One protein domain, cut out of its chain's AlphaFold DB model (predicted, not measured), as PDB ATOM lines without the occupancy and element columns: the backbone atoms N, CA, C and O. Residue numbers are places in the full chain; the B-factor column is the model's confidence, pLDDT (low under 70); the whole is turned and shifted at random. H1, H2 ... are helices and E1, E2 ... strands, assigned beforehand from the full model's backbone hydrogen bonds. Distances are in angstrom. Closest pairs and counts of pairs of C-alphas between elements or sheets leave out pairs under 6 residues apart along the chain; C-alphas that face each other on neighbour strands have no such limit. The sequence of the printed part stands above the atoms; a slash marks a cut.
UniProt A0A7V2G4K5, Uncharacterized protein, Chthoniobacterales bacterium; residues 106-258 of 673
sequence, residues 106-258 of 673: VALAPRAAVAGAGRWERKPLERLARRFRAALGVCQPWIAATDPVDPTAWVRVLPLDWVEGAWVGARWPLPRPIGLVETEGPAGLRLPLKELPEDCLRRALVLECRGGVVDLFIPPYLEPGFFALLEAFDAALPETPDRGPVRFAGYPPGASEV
ATOM      1  N   VAL A 106      43.689  14.463  67.398       88.19
ATOM      2  CA  VAL A 106      42.835  15.385  66.638       88.19
ATOM      3  C   VAL A 106      41.960  14.579  65.673       88.19
ATOM      4  O   VAL A 106      42.435  13.705  64.945       88.19
ATOM      5  N   ALA A 107      40.656  14.854  65.662       88.00
ATOM      6  CA  ALA A 107      39.723  14.176  64.765       88.00
ATOM      7  C   ALA A 107      39.992  14.560  63.301       88.00
ATOM      8  O   ALA A 107      40.151  15.737  62.988       88.00
ATOM      9  N   LEU A 108      39.988  13.573  62.401       87.12
ATOM     10  CA  LEU A 108      40.241  13.803  60.971       87.12
ATOM     11  C   LEU A 108      39.088  14.530  60.270       87.12
ATOM     12  O   LEU A 108      39.317  15.371  59.409       87.12
ATOM     13  N   ALA A 109      37.855  14.169  60.620       85.94
ATOM     14  CA  ALA A 109      36.635  14.760  60.078       85.94
ATOM     15  C   ALA A 109      35.526  14.668  61.146       85.94
ATOM     16  O   ALA A 109      34.737  13.715  61.144       85.94
ATOM     17  N   PRO A 110      35.520  15.574  62.144       82.56
ATOM     18  CA  PRO A 110      34.693  15.440  63.341       82.56
ATOM     19  C   PRO A 110      33.192  15.443  63.047       82.56
ATOM     20  O   PRO A 110      32.465  14.660  63.660       82.56
ATOM     21  N   ARG A 111      32.709  16.266  62.107       83.25
ATOM     22  CA  ARG A 111      31.292  16.280  61.720       83.25
ATOM     23  C   ARG A 111      30.952  15.047  60.908       83.25
ATOM     24  O   ARG A 111      29.917  14.444  61.173       83.25
ATOM     25  N   ALA A 112      31.790  14.655  59.948       81.56
ATOM     26  CA  ALA A 112      31.567  13.494  59.088       81.56
ATOM     27  C   ALA A 112      31.542  12.177  59.876       81.56
ATOM     28  O   ALA A 112      30.743  11.297  59.557       81.56
ATOM     29  N   ALA A 113      32.349  12.077  60.937       75.94
ATOM     30  CA  ALA A 113      32.414  10.925  61.832       75.94
ATOM     31  C   ALA A 113      31.160  10.749  62.715       75.94
ATOM     32  O   ALA A 113      31.017   9.719  63.378       75.94
ATOM     33  N   VAL A 114      30.247  11.723  62.768       76.38
ATOM     34  CA  VAL A 114      28.952  11.557  63.444       76.38
ATOM     35  C   VAL A 114      28.019  10.733  62.557       76.38
ATOM     36  O   VAL A 114      27.775  11.081  61.396       76.38
ATOM     37  N   ALA A 115      27.482   9.645  63.115       72.12
ATOM     38  CA  ALA A 115      26.497   8.810  62.440       72.12
ATOM     39  C   ALA A 115      25.212   9.616  62.194       72.12
ATOM     40  O   ALA A 115      24.575  10.085  63.134       72.12
ATOM     41  N   GLY A 116      24.846   9.787  60.923       73.69
ATOM     42  CA  GLY A 116      23.589  10.428  60.543       73.69
ATOM     43  C   GLY A 116      22.408   9.479  60.742       73.69
ATOM     44  O   GLY A 116      22.491   8.316  60.347       73.69
ATOM     45  N   ALA A 117      21.319   9.968  61.335       76.19
ATOM     46  CA  ALA A 117      20.094   9.189  61.554       76.19
ATOM     47  C   ALA A 117      19.052   9.366  60.431       76.19
ATOM     48  O   ALA A 117      18.079   8.614  60.364       76.19
ATOM     49  N   GLY A 118      19.244  10.360  59.556       85.19
ATOM     50  CA  GLY A 118      18.324  10.690  58.469       85.19
ATOM     51  C   GLY A 118      18.684  10.041  57.132       85.19
ATOM     52  O   GLY A 118      19.381   9.028  57.051       85.19
ATOM     53  N   ARG A 119      18.227  10.662  56.041       88.56
ATOM     54  CA  ARG A 119      18.581  10.302  54.659       88.56
ATOM     55  C   ARG A 119      18.936  11.557  53.875       88.56
ATOM     56  O   ARG A 119      18.351  12.617  54.080       88.56
ATOM     57  N   TRP A 120      19.896  11.446  52.965       89.69
ATOM     58  CA  TRP A 120      20.227  12.532  52.050       89.69
ATOM     59  C   TRP A 120      19.199  12.646  50.927       89.69
ATOM     60  O   TRP A 120      19.027  11.733  50.123       89.69
ATOM     61  N   GLU A 121      18.557  13.807  50.851       89.88
ATOM     62  CA  GLU A 121      17.690  14.185  49.738       89.88
ATOM     63  C   GLU A 121      18.423  15.069  48.721       89.88
ATOM     64  O   GLU A 121      19.430  15.719  49.019       89.88
ATOM     65  N   ARG A 122      17.858  15.177  47.514       89.00
ATOM     66  CA  ARG A 122      18.464  15.895  46.382       89.00
ATOM     67  C   ARG A 122      18.830  17.352  46.681       89.00
ATOM     68  O   ARG A 122      19.936  17.781  46.363       89.00
ATOM     69  N   LYS A 123      17.937  18.124  47.312       91.38
ATOM     70  CA  LYS A 123      18.195  19.544  47.628       91.38
ATOM     71  C   LYS A 123      19.358  19.715  48.629       91.38
ATOM     72  O   LYS A 123      20.257  20.511  48.350       91.38
ATOM     73  N   PRO A 124      19.390  19.006  49.778       91.69
ATOM     74  CA  PRO A 124      20.564  18.958  50.651       91.69
ATOM     75  C   PRO A 124      21.870  18.553  49.951       91.69
ATOM     76  O   PRO A 124      22.888  19.197  50.195       91.69
ATOM     77  N   LEU A 125      21.842  17.558  49.057       92.94
ATOM     78  CA  LEU A 125      23.022  17.113  48.295       92.94
ATOM     79  C   LEU A 125      23.587  18.213  47.393       92.94
ATOM     80  O   LEU A 125      24.787  18.482  47.398       92.94
ATOM     81  N   GLU A 126      22.721  18.900  46.648       94.12
ATOM     82  CA  GLU A 126      23.131  20.008  45.779       94.12
ATOM     83  C   GLU A 126      23.715  21.181  46.584       94.12
ATOM     84  O   GLU A 126      24.660  21.838  46.132       94.12
ATOM     85  N   ARG A 127      23.202  21.427  47.798       94.31
ATOM     86  CA  ARG A 127      23.793  22.404  48.727       94.31
ATOM     87  C   ARG A 127      25.156  21.954  49.246       94.31
ATOM     88  O   ARG A 127      26.067  22.781  49.264       94.31
ATOM     89  N   LEU A 128      25.305  20.685  49.633       94.81
ATOM     90  CA  LEU A 128      26.582  20.114  50.074       94.81
ATOM     91  C   LEU A 128      27.643  20.259  48.981       94.81
ATOM     92  O   LEU A 128      28.693  20.838  49.232       94.81
ATOM     93  N   ALA A 129      27.343  19.839  47.750       96.12
ATOM     94  CA  ALA A 129      28.269  19.955  46.624       96.12
ATOM     95  C   ALA A 129      28.701  21.406  46.364       96.12
ATOM     96  O   ALA A 129      29.876  21.675  46.100       96.12
ATOM     97  N   ARG A 130      27.773  22.365  46.469       96.19
ATOM     98  CA  ARG A 130      28.082  23.792  46.301       96.19
ATOM     99  C   ARG A 130      28.981  24.324  47.415       96.19
ATOM    100  O   ARG A 130      29.957  25.003  47.108       96.19
ATOM    101  N   ARG A 131      28.662  24.017  48.678       96.19
ATOM    102  CA  ARG A 131      29.470  24.413  49.846       96.19
ATOM    103  C   ARG A 131      30.856  23.792  49.791       96.19
ATOM    104  O   ARG A 131      31.830  24.491  50.019       96.19
ATOM    105  N   PHE A 132      30.941  22.519  49.423       96.62
ATOM    106  CA  PHE A 132      32.207  21.808  49.349       96.62
ATOM    107  C   PHE A 132      33.104  22.363  48.248       96.62
ATOM    108  O   PHE A 132      34.256  22.682  48.505       96.62
ATOM    109  N   ARG A 133      32.558  22.619  47.052       96.69
ATOM    110  CA  ARG A 133      33.303  23.313  45.991       96.69
ATOM    111  C   ARG A 133      33.821  24.680  46.448       96.69
ATOM    112  O   ARG A 133      34.950  25.033  46.135       96.69
ATOM    113  N   ALA A 134      32.995  25.446  47.164       95.88
ATOM    114  CA  ALA A 134      33.398  26.744  47.695       95.88
ATOM    115  C   ALA A 134      34.514  26.615  48.746       95.88
ATOM    116  O   ALA A 134      35.466  27.382  48.690       95.88
ATOM    117  N   ALA A 135      34.435  25.621  49.638       95.50
ATOM    118  CA  ALA A 135      35.478  25.325  50.623       95.50
ATOM    119  C   ALA A 135      36.805  24.899  49.970       95.50
ATOM    120  O   ALA A 135      37.869  25.234  50.473       95.50
ATOM    121  N   LEU A 136      36.745  24.217  48.823       96.38
ATOM    122  CA  LEU A 136      37.921  23.884  48.016       96.38
ATOM    123  C   LEU A 136      38.494  25.092  47.254       96.38
ATOM    124  O   LEU A 136      39.592  25.000  46.728       96.38
ATOM    125  N   GLY A 137      37.772  26.213  47.141       95.31
ATOM    126  CA  GLY A 137      38.253  27.404  46.431       95.31
ATOM    127  C   GLY A 137      38.333  27.268  44.903       95.31
ATOM    128  O   GLY A 137      38.999  28.071  44.257       95.31
ATOM    129  N   VAL A 138      37.651  26.285  44.300       95.06
ATOM    130  CA  VAL A 138      37.719  26.020  42.847       95.06
ATOM    131  C   VAL A 138      36.490  26.532  42.085       95.06
ATOM    132  O   VAL A 138      35.347  26.441  42.546       95.06
ATOM    133  N   CYS A 139      36.702  27.054  40.872       92.94
ATOM    134  CA  CYS A 139      35.635  27.632  40.040       92.94
ATOM    135  C   CYS A 139      34.931  26.604  39.137       92.94
ATOM    136  O   CYS A 139      33.837  26.861  38.627       92.94
ATOM    137  N   GLN A 140      35.550  25.447  38.906       93.94
ATOM    138  CA  GLN A 140      35.066  24.418  37.993       93.94
ATOM    139  C   GLN A 140      33.771  23.785  38.538       93.94
ATOM    140  O   GLN A 140      33.698  23.432  39.717       93.94
ATOM    141  N   PRO A 141      32.709  23.649  37.722       93.44
ATOM    142  CA  PRO A 141      31.463  23.053  38.183       93.44
ATOM    143  C   PRO A 141      31.602  21.537  38.351       93.44
ATOM    144  O   PRO A 141      32.331  20.885  37.607       93.44
ATOM    145  N   TRP A 142      30.821  20.972  39.274       96.31
ATOM    146  CA  TRP A 142      30.613  19.529  39.337       96.31
ATOM    147  C   TRP A 142      29.998  19.022  38.030       96.31
ATOM    148  O   TRP A 142      29.031  19.598  37.525       96.31
ATOM    149  N   ILE A 143      30.524  17.916  37.520       96.69
ATOM    150  CA  ILE A 143      30.029  17.230  36.328       96.69
ATOM    151  C   ILE A 143      29.075  16.124  36.787       96.69
ATOM    152  O   ILE A 143      29.390  15.369  37.703       96.69
ATOM    153  N   ALA A 144      27.885  16.034  36.193       96.62
ATOM    154  CA  ALA A 144      26.982  14.916  36.455       96.62
ATOM    155  C   ALA A 144      27.524  13.635  35.810       96.62
ATOM    156  O   ALA A 144      28.012  13.687  34.680       96.62
ATOM    157  N   ALA A 145      27.401  12.509  36.509       96.44
ATOM    158  CA  ALA A 145      27.659  11.189  35.953       96.44
ATOM    159  C   ALA A 145      26.412  10.306  36.074       96.44
ATOM    160  O   ALA A 145      25.609  10.492  36.993       96.44
ATOM    161  N   THR A 146      26.268   9.373  35.139       94.88
ATOM    162  CA  THR A 146      25.199   8.375  35.101       94.88
ATOM    163  C   THR A 146      25.802   7.015  35.401       94.88
ATOM    164  O   THR A 146      26.757   6.600  34.742       94.88
ATOM    165  N   ASP A 147      25.239   6.319  36.382       92.12
ATOM    166  CA  ASP A 147      25.589   4.932  36.650       92.12
ATOM    167  C   ASP A 147      24.685   3.990  35.834       92.12
ATOM    168  O   ASP A 147      23.471   4.010  36.044       92.12
ATOM    169  N   PRO A 148      25.232   3.157  34.928       90.50
ATOM    170  CA  PRO A 148      24.436   2.166  34.204       90.50
ATOM    171  C   PRO A 148      23.840   1.072  35.108       90.50
ATOM    172  O   PRO A 148      22.799   0.518  34.770       90.50
ATOM    173  N   VAL A 149      24.457   0.782  36.260       85.88
ATOM    174  CA  VAL A 149      24.030  -0.276  37.197       85.88
ATOM    175  C   VAL A 149      22.868   0.188  38.082       85.88
ATOM    176  O   VAL A 149      21.995  -0.597  38.440       85.88
ATOM    177  N   ASP A 150      22.829   1.475  38.420       88.25
ATOM    178  CA  ASP A 150      21.735   2.098  39.168       88.25
ATOM    179  C   ASP A 150      21.543   3.541  38.677       88.25
ATOM    180  O   ASP A 150      22.122   4.489  39.221       88.25
ATOM    181  N   PRO A 151      20.696   3.723  37.648       88.00
ATOM    182  CA  PRO A 151      20.427   5.029  37.050       88.00
ATOM    183  C   PRO A 151      19.787   6.046  38.006       88.00
ATOM    184  O   PRO A 151      19.673   7.223  37.659       88.00
ATOM    185  N   THR A 152      19.336   5.613  39.190       89.44
ATOM    186  CA  THR A 152      18.733   6.493  40.200       89.44
ATOM    187  C   THR A 152      19.772   7.136  41.120       89.44
ATOM    188  O   THR A 152      19.459   8.120  41.800       89.44
ATOM    189  N   ALA A 153      21.010   6.630  41.115       92.12
ATOM    190  CA  ALA A 153      22.105   7.174  41.900       92.12
ATOM    191  C   ALA A 153      22.410   8.624  41.508       92.12
ATOM    192  O   ALA A 153      22.538   8.987  40.335       92.12
ATOM    193  N   TRP A 154      22.591   9.477  42.514       96.06
ATOM    194  CA  TRP A 154      23.056  10.837  42.286       96.06
ATOM    195  C   TRP A 154      24.584  10.852  42.331       96.06
ATOM    196  O   TRP A 154      25.159  10.638  43.394       96.06
ATOM    197  N   VAL A 155      25.239  11.110  41.195       97.00
ATOM    198  CA  VAL A 155      26.708  11.122  41.100       97.00
ATOM    199  C   VAL A 155      27.216  12.463  40.569       97.00
ATOM    200  O   VAL A 155      26.698  13.010  39.585       97.00
ATOM    201  N   ARG A 156      28.227  13.025  41.232       97.56
ATOM    202  CA  ARG A 156      28.912  14.264  40.845       97.56
ATOM    203  C   ARG A 156      30.418  14.076  40.874       97.56
ATOM    204  O   ARG A 156      30.970  13.660  41.882       97.56
ATOM    205  N   VAL A 157      31.068  14.454  39.780       97.81
ATOM    206  CA  VAL A 157      32.511  14.318  39.562       97.81
ATOM    207  C   VAL A 157      33.148  15.703  39.505       97.81
ATOM    208  O   VAL A 157      32.629  16.597  38.834       97.81
ATOM    209  N   LEU A 158      34.265  15.888  40.201       97.56
ATOM    210  CA  LEU A 158      35.057  17.114  40.175       97.56
ATOM    211  C   LEU A 158      36.528  16.763  39.910       97.56
ATOM    212  O   LEU A 158      37.190  16.250  40.813       97.56
ATOM    213  N   PRO A 159      37.048  17.029  38.697       96.88
ATOM    214  CA  PRO A 159      38.474  16.924  38.410       96.88
ATOM    215  C   PRO A 159      39.255  17.887  39.298       96.88
ATOM    216  O   PRO A 159      39.000  19.095  39.267       96.88
ATOM    217  N   LEU A 160      40.158  17.348  40.111       96.50
ATOM    218  CA  LEU A 160      40.769  18.076  41.217       96.50
ATOM    219  C   LEU A 160      42.170  17.539  41.514       96.50
ATOM    220  O   LEU A 160      42.358  16.325  41.610       96.50
ATOM    221  N   ASP A 161      43.125  18.451  41.671       95.31
ATOM    222  CA  ASP A 161      44.493  18.175  42.101       95.31
ATOM    223  C   ASP A 161      44.896  19.080  43.276       95.31
ATOM    224  O   ASP A 161      44.256  20.100  43.536       95.31
ATOM    225  N   TRP A 162      45.965  18.702  43.973       95.00
ATOM    226  CA  TRP A 162      46.581  19.441  45.068       95.00
ATOM    227  C   TRP A 162      48.015  19.798  44.683       95.00
ATOM    228  O   TRP A 162      48.880  18.921  44.617       95.00
ATOM    229  N   VAL A 163      48.264  21.082  44.436       92.44
ATOM    230  CA  VAL A 163      49.556  21.599  43.968       92.44
ATOM    231  C   VAL A 163      49.996  22.707  44.914       92.44
ATOM    232  O   VAL A 163      49.252  23.657  45.135       92.44
ATOM    233  N   GLU A 164      51.185  22.561  45.502       90.31
ATOM    234  CA  GLU A 164      51.834  23.595  46.331       90.31
ATOM    235  C   GLU A 164      50.938  24.197  47.435       90.31
ATOM    236  O   GLU A 164      51.018  25.379  47.754       90.31
ATOM    237  N   GLY A 165      50.077  23.379  48.049       92.25
ATOM    238  CA  GLY A 165      49.206  23.829  49.141       92.25
ATOM    239  C   GLY A 165      47.848  24.389  48.704       92.25
ATOM    240  O   GLY A 165      47.109  24.891  49.549       92.25
ATOM    241  N   ALA A 166      47.505  24.307  47.416       93.81
ATOM    242  CA  ALA A 166      46.239  24.789  46.877       93.81
ATOM    243  C   ALA A 166      45.524  23.743  46.009       93.81
ATOM    244  O   ALA A 166      46.136  22.902  45.346       93.81
ATOM    245  N   TRP A 167      44.194  23.832  45.988       97.00
ATOM    246  CA  TRP A 167      43.336  23.027  45.124       97.00
ATOM    247  C   TRP A 167      43.295  23.593  43.704       97.00
ATOM    248  O   TRP A 167      42.967  24.761  43.496       97.00
ATOM    249  N   VAL A 168      43.547  22.740  42.712       95.50
ATOM    250  CA  VAL A 168      43.498  23.096  41.290       95.50
ATOM    251  C   VAL A 168      42.441  22.244  40.599       95.50
ATOM    252  O   VAL A 168      42.554  21.023  40.517       95.50
ATOM    253  N   GLY A 169      41.380  22.886  40.109       94.00
ATOM    254  CA  GLY A 169      40.333  22.215  39.341       94.00
ATOM    255  C   GLY A 169      40.645  22.176  37.844       94.00
ATOM    256  O   GLY A 169      41.183  23.135  37.288       94.00
ATOM    257  N   ALA A 170      40.225  21.112  37.160       93.50
ATOM    258  CA  ALA A 170      40.372  20.974  35.708       93.50
ATOM    259  C   ALA A 170      39.022  20.811  34.996       93.50
ATOM    260  O   ALA A 170      38.003  20.459  35.593       93.50
ATOM    261  N   ARG A 171      39.003  21.073  33.685       91.62
ATOM    262  CA  ARG A 171      37.866  20.732  32.823       91.62
ATOM    263  C   ARG A 171      38.161  19.406  32.137       91.62
ATOM    264  O   ARG A 171      39.181  19.285  31.474       91.62
ATOM    265  N   TRP A 172      37.254  18.446  32.258       94.38
ATOM    266  CA  TRP A 172      37.316  17.221  31.467       94.38
ATOM    267  C   TRP A 172      36.590  17.388  30.130       94.38
ATOM    268  O   TRP A 172      35.428  17.816  30.138       94.38
ATOM    269  N   PRO A 173      37.232  17.041  28.999       92.50
ATOM    270  CA  PRO A 173      36.634  17.085  27.669       92.50
ATOM    271  C   PRO A 173      35.805  15.820  27.382       92.50
ATOM    272  O   PRO A 173      35.974  15.182  26.351       92.50
ATOM    273  N   LEU A 174      34.921  15.436  28.308       90.38
ATOM    274  CA  LEU A 174      34.048  14.266  28.165       90.38
ATOM    275  C   LEU A 174      32.595  14.676  27.872       90.38
ATOM    276  O   LEU A 174      32.176  15.774  28.280       90.38
ATOM    277  N   PRO A 175      31.802  13.796  27.229       88.00
ATOM    278  CA  PRO A 175      30.356  13.954  27.127       88.00
ATOM    279  C   PRO A 175      29.706  14.174  28.498       88.00
ATOM    280  O   PRO A 175      30.198  13.713  29.532       88.00
ATOM    281  N   ARG A 176      28.595  14.917  28.515       88.88
ATOM    282  CA  ARG A 176      27.852  15.238  29.740       88.88
ATOM    283  C   ARG A 176      26.410  14.737  29.618       88.88
ATOM    284  O   ARG A 176      25.738  15.157  28.677       88.88
ATOM    285  N   PRO A 177      25.908  13.933  30.573       91.19
ATOM    286  CA  PRO A 177      26.611  13.406  31.751       91.19
ATOM    287  C   PRO A 177      27.729  12.410  31.387       91.19
ATOM    288  O   PRO A 177      27.705  11.820  30.313       91.19
ATOM    289  N   ILE A 178      28.700  12.232  32.290       94.69
ATOM    290  CA  ILE A 178      29.749  11.207  32.158       94.69
ATOM    291  C   ILE A 178      29.099   9.828  32.334       94.69
ATOM    292  O   ILE A 178      28.434   9.597  33.342       94.69
ATOM    293  N   GLY A 179      29.302   8.906  31.395       93.75
ATOM    294  CA  GLY A 179      28.925   7.503  31.579       93.75
ATOM    295  C   GLY A 179      29.944   6.786  32.463       93.75
ATOM    296  O   GLY A 179      31.137   6.819  32.167       93.75
ATOM    297  N   LEU A 180      29.501   6.167  33.559       94.00
ATOM    298  CA  LEU A 180      30.372   5.291  34.346       94.00
ATOM    299  C   LEU A 180      30.541   3.939  33.649       94.00
ATOM    300  O   LEU A 180      29.613   3.437  33.017       94.00
ATOM    301  N   VAL A 181      31.705   3.317  33.826       91.19
ATOM    302  CA  VAL A 181      31.970   1.951  33.355       91.19
ATOM    303  C   VAL A 181      31.048   0.973  34.091       91.19
ATOM    304  O   VAL A 181      30.894   1.063  35.310       91.19
ATOM    305  N   GLU A 182      30.424   0.041  33.374       89.00
ATOM    306  CA  GLU A 182      29.519  -0.973  33.929       89.00
ATOM    307  C   GLU A 182      30.304  -2.066  34.677       89.00
ATOM    308  O   GLU A 182      30.764  -3.046  34.100       89.00
ATOM    309  N   THR A 183      30.522  -1.856  35.976       82.25
ATOM    310  CA  THR A 183      31.178  -2.801  36.894       82.25
ATOM    311  C   THR A 183      30.740  -2.507  38.332       82.25
ATOM    312  O   THR A 183      30.174  -1.450  38.610       82.25
ATOM    313  N   GLU A 184      30.978  -3.420  39.268       77.12
ATOM    314  CA  GLU A 184      30.684  -3.196  40.686       77.12
ATOM    315  C   GLU A 184      31.707  -2.262  41.358       77.12
ATOM    316  O   GLU A 184      32.875  -2.199  40.971       77.12
ATOM    317  N   GLY A 185      31.277  -1.555  42.408       81.06
ATOM    318  CA  GLY A 185      32.140  -0.716  43.245       81.06
ATOM    319  C   GLY A 185      31.782   0.777  43.236       81.06
ATOM    320  O   GLY A 185      30.831   1.191  42.568       81.06
ATOM    321  N   PRO A 186      32.529   1.599  44.001       88.31
ATOM    322  CA  PRO A 186      32.264   3.030  44.135       88.31
ATOM    323  C   PRO A 186      32.445   3.758  42.800       88.31
ATOM    324  O   PRO A 186      33.375   3.458  42.043       88.31
ATOM    325  N   ALA A 187      31.614   4.772  42.539       91.81
ATOM    326  CA  ALA A 187      31.611   5.495  41.262       91.81
ATOM    327  C   ALA A 187      32.989   6.043  40.841       91.81
ATOM    328  O   ALA A 187      33.303   6.086  39.653       91.81
ATOM    329  N   GLY A 188      33.845   6.420  41.796       91.06
ATOM    330  CA  GLY A 188      35.185   6.930  41.502       91.06
ATOM    331  C   GLY A 188      36.164   5.918  40.898       91.06
ATOM    332  O   GLY A 188      37.045   6.325  40.144       91.06
ATOM    333  N   LEU A 189      35.990   4.611  41.141       89.62
ATOM    334  CA  LEU A 189      36.769   3.561  40.454       89.62
ATOM    335  C   LEU A 189      36.241   3.261  39.048       89.62
ATOM    336  O   LEU A 189      36.893   2.561  38.279       89.62
ATOM    337  N   ARG A 190      35.062   3.789  38.717       91.56
ATOM    338  CA  ARG A 190      34.316   3.506  37.487       91.56
ATOM    339  C   ARG A 190      34.325   4.684  36.513       91.56
ATOM    340  O   ARG A 190      33.562   4.698  35.551       91.56
ATOM    341  N   LEU A 191      35.166   5.686  36.766       93.69
ATOM    342  CA  LEU A 191      35.347   6.823  35.869       93.69
ATOM    343  C   LEU A 191      36.051   6.366  34.577       93.69
ATOM    344  O   LEU A 191      37.025   5.612  34.660       93.69
ATOM    345  N   PRO A 192      35.631   6.840  33.390       93.31
ATOM    346  CA  PRO A 192      36.224   6.457  32.107       93.31
ATOM    347  C   PRO A 192      37.561   7.182  31.858       93.31
ATOM    348  O   PRO A 192      37.746   7.892  30.873       93.31
ATOM    349  N   LEU A 193      38.533   7.020  32.762       92.44
ATOM    350  CA  LEU A 193      39.804   7.762  32.732       92.44
ATOM    351  C   LEU A 193      40.640   7.502  31.467       92.44
ATOM    352  O   LEU A 193      41.497   8.314  31.130       92.44
ATOM    353  N   LYS A 194      40.400   6.382  30.773       91.12
ATOM    354  CA  LYS A 194      41.068   6.021  29.511       91.12
ATOM    355  C   LYS A 194      40.576   6.830  28.308       91.12
ATOM    356  O   LYS A 194      41.297   6.918  27.325       91.12
ATOM    357  N   GLU A 195      39.376   7.404  28.382       92.56
ATOM    358  CA  GLU A 195      38.819   8.264  27.329       92.56
ATOM    359  C   GLU A 195      39.375   9.694  27.401       92.56
ATOM    360  O   GLU A 195      39.198  10.485  26.477       92.56
ATOM    361  N   LEU A 196      40.051  10.042  28.503       93.62
ATOM    362  CA  LEU A 196      40.691  11.340  28.659       93.62
ATOM    363  C   LEU A 196      41.996  11.407  27.848       93.62
ATOM    364  O   LEU A 196      42.799  10.466  27.924       93.62
ATOM    365  N   PRO A 197      42.264  12.544  27.173       93.00
ATOM    366  CA  PRO A 197      43.575  12.845  26.598       93.00
ATOM    367  C   PRO A 197      44.725  12.620  27.594       93.00
ATOM    368  O   PRO A 197      44.534  12.716  28.809       93.00
ATOM    369  N   GLU A 198      45.921  12.297  27.097       89.62
ATOM    370  CA  GLU A 198      47.072  11.943  27.946       89.62
ATOM    371  C   GLU A 198      47.536  13.070  28.873       89.62
ATOM    372  O   GLU A 198      47.973  12.802  29.991       89.62
ATOM    373  N   ASP A 199      47.389  14.315  28.435       89.50
ATOM    374  CA  ASP A 199      47.747  15.540  29.150       89.50
ATOM    375  C   ASP A 199      46.667  16.010  30.142       89.50
ATOM    376  O   ASP A 199      46.891  16.930  30.932       89.50
ATOM    377  N   CYS A 200      45.486  15.383  30.138       92.56
ATOM    378  CA  CYS A 200      44.414  15.740  31.058       92.56
ATOM    379  C   CYS A 200      44.688  15.231  32.478       92.56
ATOM    380  O   CYS A 200      45.087  14.090  32.700       92.56
ATOM    381  N   LEU A 201      44.339  16.054  33.471       93.44
ATOM    382  CA  LEU A 201      44.305  15.638  34.871       93.44
ATOM    383  C   LEU A 201      43.399  14.407  35.038       93.44
ATOM    384  O   LEU A 201      42.190  14.509  34.855       93.44
ATOM    385  N   ARG A 202      43.949  13.259  35.444       94.88
ATOM    386  CA  ARG A 202      43.184  12.008  35.664       94.88
ATOM    387  C   ARG A 202      42.717  11.808  37.106       94.88
ATOM    388  O   ARG A 202      42.202  10.749  37.455       94.88
ATOM    389  N   ARG A 203      42.891  12.822  37.954       95.12
ATOM    390  CA  ARG A 203      42.457  12.808  39.349       95.12
ATOM    391  C   ARG A 203      41.107  13.499  39.490       95.12
ATOM    392  O   ARG A 203      40.938  14.632  39.045       95.12
ATOM    393  N   ALA A 204      40.146  12.820  40.110       96.19
ATOM    394  CA  ALA A 204      38.835  13.394  40.366       96.19
ATOM    395  C   ALA A 204      38.240  12.922  41.687       96.19
ATOM    396  O   ALA A 204      38.310  11.750  42.054       96.19
ATOM    397  N   LEU A 205      37.624  13.874  42.370       97.06
ATOM    398  CA  LEU A 205      36.769  13.674  43.523       97.06
ATOM    399  C   LEU A 205      35.378  13.257  43.044       97.06
ATOM    400  O   LEU A 205      34.870  13.824  42.070       97.06
ATOM    401  N   VAL A 206      34.736  12.313  43.732       97.50
ATOM    402  CA  VAL A 206      33.353  11.929  43.413       97.50
ATOM    403  C   VAL A 206      32.485  12.004  44.657       97.50
ATOM    404  O   VAL A 206      32.830  11.446  45.693       97.50
ATOM    405  N   LEU A 207      31.352  12.694  44.539       97.44
ATOM    406  CA  LEU A 207      30.242  12.578  45.473       97.44
ATOM    407  C   LEU A 207      29.190  11.666  44.864       97.44
ATOM    408  O   LEU A 207      28.712  11.902  43.754       97.44
ATOM    409  N   GLU A 208      28.807  10.656  45.619       95.69
ATOM    410  CA  GLU A 208      27.810   9.674  45.241       95.69
ATOM    411  C   GLU A 208      26.752   9.603  46.338       95.69
ATOM    412  O   GLU A 208      27.082   9.647  47.518       95.69
ATOM    413  N   CYS A 209      25.474   9.532  45.968       94.81
ATOM    414  CA  CYS A 209      24.405   9.265  46.919       94.81
ATOM    415  C   CYS A 209      23.511   8.127  46.437       94.81
ATOM    416  O   CYS A 209      22.848   8.249  45.403       94.81
ATOM    417  N   ARG A 210      23.443   7.063  47.247       90.31
ATOM    418  CA  ARG A 210      22.603   5.877  47.031       90.31
ATOM    419  C   ARG A 210      21.811   5.557  48.285       90.31
ATOM    420  O   ARG A 210      22.347   5.567  49.390       90.31
ATOM    421  N   GLY A 211      20.509   5.316  48.133       86.56
ATOM    422  CA  GLY A 211      19.634   4.970  49.261       86.56
ATOM    423  C   GLY A 211      19.612   6.001  50.404       86.56
ATOM    424  O   GLY A 211      19.248   5.659  51.529       86.56
ATOM    425  N   GLY A 212      20.003   7.254  50.144       89.75
ATOM    426  CA  GLY A 212      20.110   8.313  51.151       89.75
ATOM    427  C   GLY A 212      21.419   8.332  51.951       89.75
ATOM    428  O   GLY A 212      21.479   9.030  52.963       89.75
ATOM    429  N   VAL A 213      22.450   7.598  51.524       90.62
ATOM    430  CA  VAL A 213      23.819   7.641  52.069       90.62
ATOM    431  C   VAL A 213      24.727   8.364  51.084       90.62
ATOM    432  O   VAL A 213      24.638   8.088  49.892       90.62
ATOM    433  N   VAL A 214      25.581   9.266  51.577       93.44
ATOM    434  CA  VAL A 214      26.601   9.946  50.766       93.44
ATOM    435  C   VAL A 214      27.945   9.254  50.913       93.44
ATOM    436  O   VAL A 214      28.447   9.122  52.026       93.44
ATOM    437  N   ASP A 215      28.558   8.913  49.790       93.62
ATOM    438  CA  ASP A 215      29.926   8.429  49.688       93.62
ATOM    439  C   ASP A 215      30.802   9.523  49.052       93.62
ATOM    440  O   ASP A 215      30.499  10.050  47.976       93.62
ATOM    441  N   LEU A 216      31.890   9.886  49.738       96.19
ATOM    442  CA  LEU A 216      32.962  10.710  49.190       96.19
ATOM    443  C   LEU A 216      34.092   9.803  48.707       96.19
ATOM    444  O   LEU A 216      34.826   9.232  49.514       96.19
ATOM    445  N   PHE A 217      34.266   9.709  47.394       96.38
ATOM    446  CA  PHE A 217      35.418   9.040  46.809       96.38
ATOM    447  C   PHE A 217      36.620   9.983  46.746       96.38
ATOM    448  O   PHE A 217      36.614  10.960  45.994       96.38
ATOM    449  N   ILE A 218      37.659   9.651  47.504       95.62
ATOM    450  CA  ILE A 218      38.921  10.373  47.608       95.62
ATOM    451  C   ILE A 218      39.933   9.744  46.637       95.62
ATOM    452  O   ILE A 218      40.312   8.583  46.817       95.62
ATOM    453  N   PRO A 219      40.392  10.463  45.602       93.75
ATOM    454  CA  PRO A 219      41.465   9.968  44.751       93.75
ATOM    455  C   PRO A 219      42.832  10.059  45.469       93.75
ATOM    456  O   PRO A 219      42.917  10.678  46.529       93.75
ATOM    457  N   PRO A 220      43.915   9.472  44.921       92.56
ATOM    458  CA  PRO A 220      45.213   9.454  45.598       92.56
ATOM    459  C   PRO A 220      45.775  10.860  45.848       92.56
ATOM    460  O   PRO A 220      45.972  11.627  44.903       92.56
ATOM    461  N   TYR A 221      46.084  11.168  47.109       92.50
ATOM    462  CA  TYR A 221      46.795  12.377  47.528       92.50
ATOM    463  C   TYR A 221      47.913  12.031  48.509       92.50
ATOM    464  O   TYR A 221      47.812  11.070  49.274       92.50
ATOM    465  N   LEU A 222      48.957  12.861  48.521       90.75
ATOM    466  CA  LEU A 222      49.875  12.910  49.654       90.75
ATOM    467  C   LEU A 222      49.143  13.443  50.891       90.75
ATOM    468  O   LEU A 222      48.126  14.133  50.787       90.75
ATOM    469  N   GLU A 223      49.693  13.138  52.062       91.94
ATOM    470  CA  GLU A 223      49.071  13.407  53.356       91.94
ATOM    471  C   GLU A 223      48.543  14.850  53.541       91.94
ATOM    472  O   GLU A 223      47.382  14.983  53.938       91.94
ATOM    473  N   PRO A 224      49.273  15.932  53.180       92.50
ATOM    474  CA  PRO A 224      48.750  17.293  53.333       92.50
ATOM    475  C   PRO A 224      47.468  17.551  52.531       92.50
ATOM    476  O   PRO A 224      46.514  18.124  53.052       92.50
ATOM    477  N   GLY A 225      47.419  17.082  51.279       94.12
ATOM    478  CA  GLY A 225      46.236  17.223  50.427       94.12
ATOM    479  C   GLY A 225      45.066  16.376  50.924       94.12
ATOM    480  O   GLY A 225      43.918  16.811  50.881       94.12
ATOM    481  N   PHE A 226      45.346  15.188  51.466       94.12
ATOM    482  CA  PHE A 226      44.322  14.345  52.082       94.12
ATOM    483  C   PHE A 226      43.669  15.024  53.297       94.12
ATOM    484  O   PHE A 226      42.441  15.056  53.383       94.12
ATOM    485  N   PHE A 227      44.457  15.615  54.204       93.31
ATOM    486  CA  PHE A 227      43.908  16.346  55.351       93.31
ATOM    487  C   PHE A 227      43.115  17.578  54.940       93.31
ATOM    488  O   PHE A 227      41.981  17.734  55.394       93.31
ATOM    489  N   ALA A 228      43.657  18.392  54.032       94.75
ATOM    490  CA  ALA A 228      42.956  19.566  53.523       94.75
ATOM    491  C   ALA A 228      41.604  19.196  52.883       94.75
ATOM    492  O   ALA A 228      40.636  19.951  52.976       94.75
ATOM    493  N   LEU A 229      41.511  18.018  52.253       96.00
ATOM    494  CA  LEU A 229      40.279  17.549  51.623       96.00
ATOM    495  C   LEU A 229      39.229  17.161  52.662       96.00
ATOM    496  O   LEU A 229      38.063  17.538  52.524       96.00
ATOM    497  N   LEU A 230      39.638  16.399  53.679       94.56
ATOM    498  CA  LEU A 230      38.751  15.996  54.767       94.56
ATOM    499  C   LEU A 230      38.245  17.214  55.540       94.56
ATOM    500  O   LEU A 230      37.047  17.301  55.794       94.56
ATOM    501  N   GLU A 231      39.121  18.175  55.832       94.12
ATOM    502  CA  GLU A 231      38.763  19.427  56.500       94.12
ATOM    503  C   GLU A 231      37.759  20.245  55.673       94.12
ATOM    504  O   GLU A 231      36.702  20.635  56.179       94.12
ATOM    505  N   ALA A 232      38.027  20.441  54.377       95.62
ATOM    506  CA  ALA A 232      37.124  21.165  53.482       95.62
ATOM    507  C   ALA A 232      35.751  20.481  53.362       95.62
ATOM    508  O   ALA A 232      34.716  21.154  53.294       95.62
ATOM    509  N   PHE A 233      35.720  19.147  53.348       95.62
ATOM    510  CA  PHE A 233      34.472  18.391  53.308       95.62
ATOM    511  C   PHE A 233      33.695  18.496  54.620       95.62
ATOM    512  O   PHE A 233      32.490  18.753  54.603       95.62
ATOM    513  N   ASP A 234      34.379  18.358  55.756       93.06
ATOM    514  CA  ASP A 234      33.787  18.466  57.088       93.06
ATOM    515  C   ASP A 234      33.167  19.857  57.316       93.06
ATOM    516  O   ASP A 234      32.013  19.982  57.739       93.06
ATOM    517  N   ALA A 235      33.873  20.917  56.907       92.94
ATOM    518  CA  ALA A 235      33.379  22.295  56.936       92.94
ATOM    519  C   ALA A 235      32.137  22.511  56.045       92.94
ATOM    520  O   ALA A 235      31.260  23.335  56.349       92.94
ATOM    521  N   ALA A 236      32.019  21.757  54.950       94.19
ATOM    522  CA  ALA A 236      30.886  21.829  54.032       94.19
ATOM    523  C   ALA A 236      29.629  21.097  54.532       94.19
ATOM    524  O   ALA A 236      28.527  21.394  54.049       94.19
ATOM    525  N   LEU A 237      29.758  20.183  55.499       92.06
ATOM    526  CA  LEU A 237      28.621  19.466  56.076       92.06
ATOM    527  C   LEU A 237      27.692  20.410  56.869       92.06
ATOM    528  O   LEU A 237      28.130  21.422  57.430       92.06
ATOM    529  N   PRO A 238      26.373  20.132  56.900       85.81
ATOM    530  CA  PRO A 238      25.463  20.831  57.798       85.81
ATOM    531  C   PRO A 238      25.757  20.444  59.253       85.81
ATOM    532  O   PRO A 238      26.163  19.318  59.530       85.81
ATOM    533  N   GLU A 239      25.532  21.377  60.177       74.94
ATOM    534  CA  GLU A 239      25.775  21.161  61.611       74.94
ATOM    535  C   GLU A 239      24.716  20.266  62.269       74.94
ATOM    536  O   GLU A 239      24.928  19.756  63.364       74.94
ATOM    537  N   THR A 240      23.580  20.040  61.602       70.00
ATOM    538  CA  THR A 240      22.471  19.264  62.157       70.00
ATOM    539  C   THR A 240      22.698  17.749  62.025       70.00
ATOM    540  O   THR A 240      23.090  17.269  60.953       70.00
ATOM    541  N   PRO A 241      22.398  16.961  63.077       64.69
ATOM    542  CA  PRO A 241      22.551  15.504  63.070       64.69
ATOM    543  C   PRO A 241      21.487  14.767  62.233       64.69
ATOM    544  O   PRO A 241      21.692  13.607  61.882       64.69
ATOM    545  N   ASP A 242      20.404  15.441  61.825       71.94
ATOM    546  CA  ASP A 242      19.307  14.874  61.012       71.94
ATOM    547  C   ASP A 242      19.687  14.593  59.544       71.94
ATOM    548  O   ASP A 242      18.853  14.218  58.717       71.94
ATOM    549  N   ARG A 243      20.960  14.781  59.184       82.62
ATOM    550  CA  ARG A 243      21.481  14.410  57.865       82.62
ATOM    551  C   ARG A 243      21.599  12.891  57.719       82.62
ATOM    552  O   ARG A 243      21.686  12.148  58.698       82.62
ATOM    553  N   GLY A 244      21.656  12.426  56.472       85.56
ATOM    554  CA  GLY A 244      21.976  11.030  56.192       85.56
ATOM    555  C   GLY A 244      23.430  10.665  56.526       85.56
ATOM    556  O   GLY A 244      24.274  11.553  56.737       85.56
ATOM    557  N   PRO A 245      23.756   9.361  56.549       88.62
ATOM    558  CA  PRO A 245      25.117   8.883  56.768       88.62
ATOM    559  C   PRO A 245      26.092   9.395  55.702       88.62
ATOM    560  O   PRO A 245      25.712   9.645  54.555       88.62
ATOM    561  N   VAL A 246      27.353   9.542  56.103       90.56
ATOM    562  CA  VAL A 246      28.480   9.894  55.235       90.56
ATOM    563  C   VAL A 246      29.518   8.786  55.340       90.56
ATOM    564  O   VAL A 246      29.789   8.289  56.432       90.56
ATOM    565  N   ARG A 247      30.076   8.400  54.201       91.81
ATOM    566  CA  ARG A 247      31.098   7.370  54.060       91.81
ATOM    567  C   ARG A 247      32.219   7.892  53.178       91.81
ATOM    568  O   ARG A 247      32.019   8.796  52.368       91.81
ATOM    569  N   PHE A 248      33.396   7.306  53.336       94.25
ATOM    570  CA  PHE A 248      34.555   7.625  52.520       94.25
ATOM    571  C   PHE A 248      34.982   6.385  51.749       94.25
ATOM    572  O   PHE A 248      34.981   5.276  52.286       94.25
ATOM    573  N   ALA A 249      35.377   6.581  50.499       94.19
ATOM    574  CA  ALA A 249      35.919   5.546  49.635       94.19
ATOM    575  C   ALA A 249      37.165   6.062  48.907       94.19
ATOM    576  O   ALA A 249      37.402   7.265  48.864       94.19
ATOM    577  N   GLY A 250      37.947   5.168  48.309       93.81
ATOM    578  CA  GLY A 250      39.096   5.526  47.476       93.81
ATOM    579  C   GLY A 250      40.437   5.290  48.161       93.81
ATOM    580  O   GLY A 250      40.661   4.224  48.727       93.81
ATOM    581  N   TYR A 251      41.356   6.245  48.054       92.19
ATOM    582  CA  TYR A 251      42.774   6.031  48.334       92.19
ATOM    583  C   TYR A 251      43.251   6.921  49.486       92.19
ATOM    584  O   TYR A 251      43.576   8.088  49.258       92.19
ATOM    585  N   PRO A 252      43.304   6.401  50.726       91.25
ATOM    586  CA  PRO A 252      43.965   7.121  51.805       91.25
ATOM    587  C   PRO A 252      45.490   7.159  51.578       91.25
ATOM    588  O   PRO A 252      46.007   6.362  50.787       91.25
ATOM    589  N   PRO A 253      46.226   8.037  52.287       88.19
ATOM    590  CA  PRO A 253      47.682   8.058  52.252       88.19
ATOM    591  C   PRO A 253      48.274   6.687  52.610       88.19
ATOM    592  O   PRO A 253      47.650   5.886  53.312       88.19
ATOM    593  N   GLY A 254      49.478   6.418  52.097       79.00
ATOM    594  CA  GLY A 254      50.243   5.208  52.403       79.00
ATOM    595  C   GLY A 254      50.859   5.251  53.806       79.00
ATOM    596  O   GLY A 254      50.152   5.374  54.802       79.00
ATOM    597  N   ALA A 255      52.185   5.126  53.892       74.62
ATOM    598  CA  ALA A 255      52.901   5.295  55.155       74.62
ATOM    599  C   ALA A 255      52.791   6.743  55.661       74.62
ATOM    600  O   ALA A 255      52.842   7.684  54.869       74.62
ATOM    601  N   SER A 256      52.646   6.906  56.976       83.00
ATOM    602  CA  SER A 256      52.475   8.196  57.640       83.00
ATOM    603  C   SER A 256      53.155   8.187  59.007       83.00
ATOM    604  O   SER A 256      53.127   7.181  59.719       83.00
ATOM    605  N   GLU A 257      53.751   9.319  59.388       82.94
ATOM    606  CA  GLU A 257      54.314   9.525  60.728       82.94
ATOM    607  C   GLU A 257      53.277  10.048  61.732       82.94
ATOM    608  O   GLU A 257      53.483   9.951  62.945       82.94
ATOM    609  N   VAL A 258      52.148  10.572  61.247       87.75
ATOM    610  CA  VAL A 258      51.106  11.191  62.082       87.75
ATOM    611  C   VAL A 258      49.819  10.373  62.135       87.75
ATOM    612  O   VAL A 258      49.039  10.550  63.073       87.75
TER     613      VAL A 258
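AT A GLANCE: This is residues 106 to 258 of the 673 residues of an uncharacterized protein of Chthoniobacterales bacterium (UniProt A0A7V2G4K5). A strongly twisted sheet of six strands has the two long helices H1 and H3 packed over one face, where the last residues of H3 meet H1 at a steep tilt. The short helix H2 only grazes the sheet, between two long loops, residues 170 to 186 and 191 to 203. The printed part has 153 residues, with three named helices and six named strands in the order H1 E1 E2 E3 H2 E4 E5 H3 E6; the class is mixed, helices and strands, with under half of the residues in named elements. The sheet is branched at E2 and mixed, antiparallel but for the parallel pair E5 and E6. The whole is compact, with a radius of gyration of the C-alphas of 14.9 A, and rounded, spanning 41 by 38 by 29 A.

IN THESE COORDINATES: E2, residues 154 to 163, is the longest strand at 28.7 A, from C-alpha 154 at (23.056, 10.837, 42.286). E1 is residues 143 to 146, E3 residues 166 to 169, E4 residues 204 to 210 at 19.1 A, E5 residues 213 to 218 at 16.0 A, and E6 residues 246 to 250, ending at C-alpha 250 at (39.096, 5.526, 47.476). H1, residues 122 to 135, measures 19.9 A from C-alpha 122 at (18.464, 15.895, 46.382); H3, residues 223 to 236, measures 20.1 A; H2 is residues 187 to 190.

HOW THE PARTS SIT: E1 and E3 lie on one side of E2, E4 on the other side. E1, E2 and E3 form a meander, each strand the antiparallel neighbour of the one before, with N 143 and O 157 at 2.8 A and N 161 and O 168 at 2.9 A. E2 and E4 are antiparallel, with N 156 and O 207 at 2.8 A. E4 and E5, a hairpin, have N 215 and O 208 at 2.8 A. E5, H3 and E6 form a strand-helix-strand unit, two parallel neighbour strands with a helix between, its crossover right-handed; N 216 and O 247 are 2.8 A apart. H1 is on the sheet at a height of 9.0 A, over E4 and along the strands, at 21 degrees to E4 on the local plane. H3, on the sheet, touches H1 with residues 232 to 236 alone; the closest C-alphas, of Phe 132 and Ala 236, are 4.9 A apart, and the lines stand at a steep tilt of 47 degrees, opposite ways. H2 only grazes the sheet with residues 187 to 189. Every O i to N i+4 pair is within hydrogen-bond range in H1 and H3; H2 is too short for such a pair.

THE WHOLE: The C-alphas farthest apart, those of Glu 198 and Asp 242, are 43.3 A apart. The printed part has no cut. The links E3 to H2 and H2 to E4 are long. Mean pLDDT of the printed part is 90.8, with residue 241 under 70.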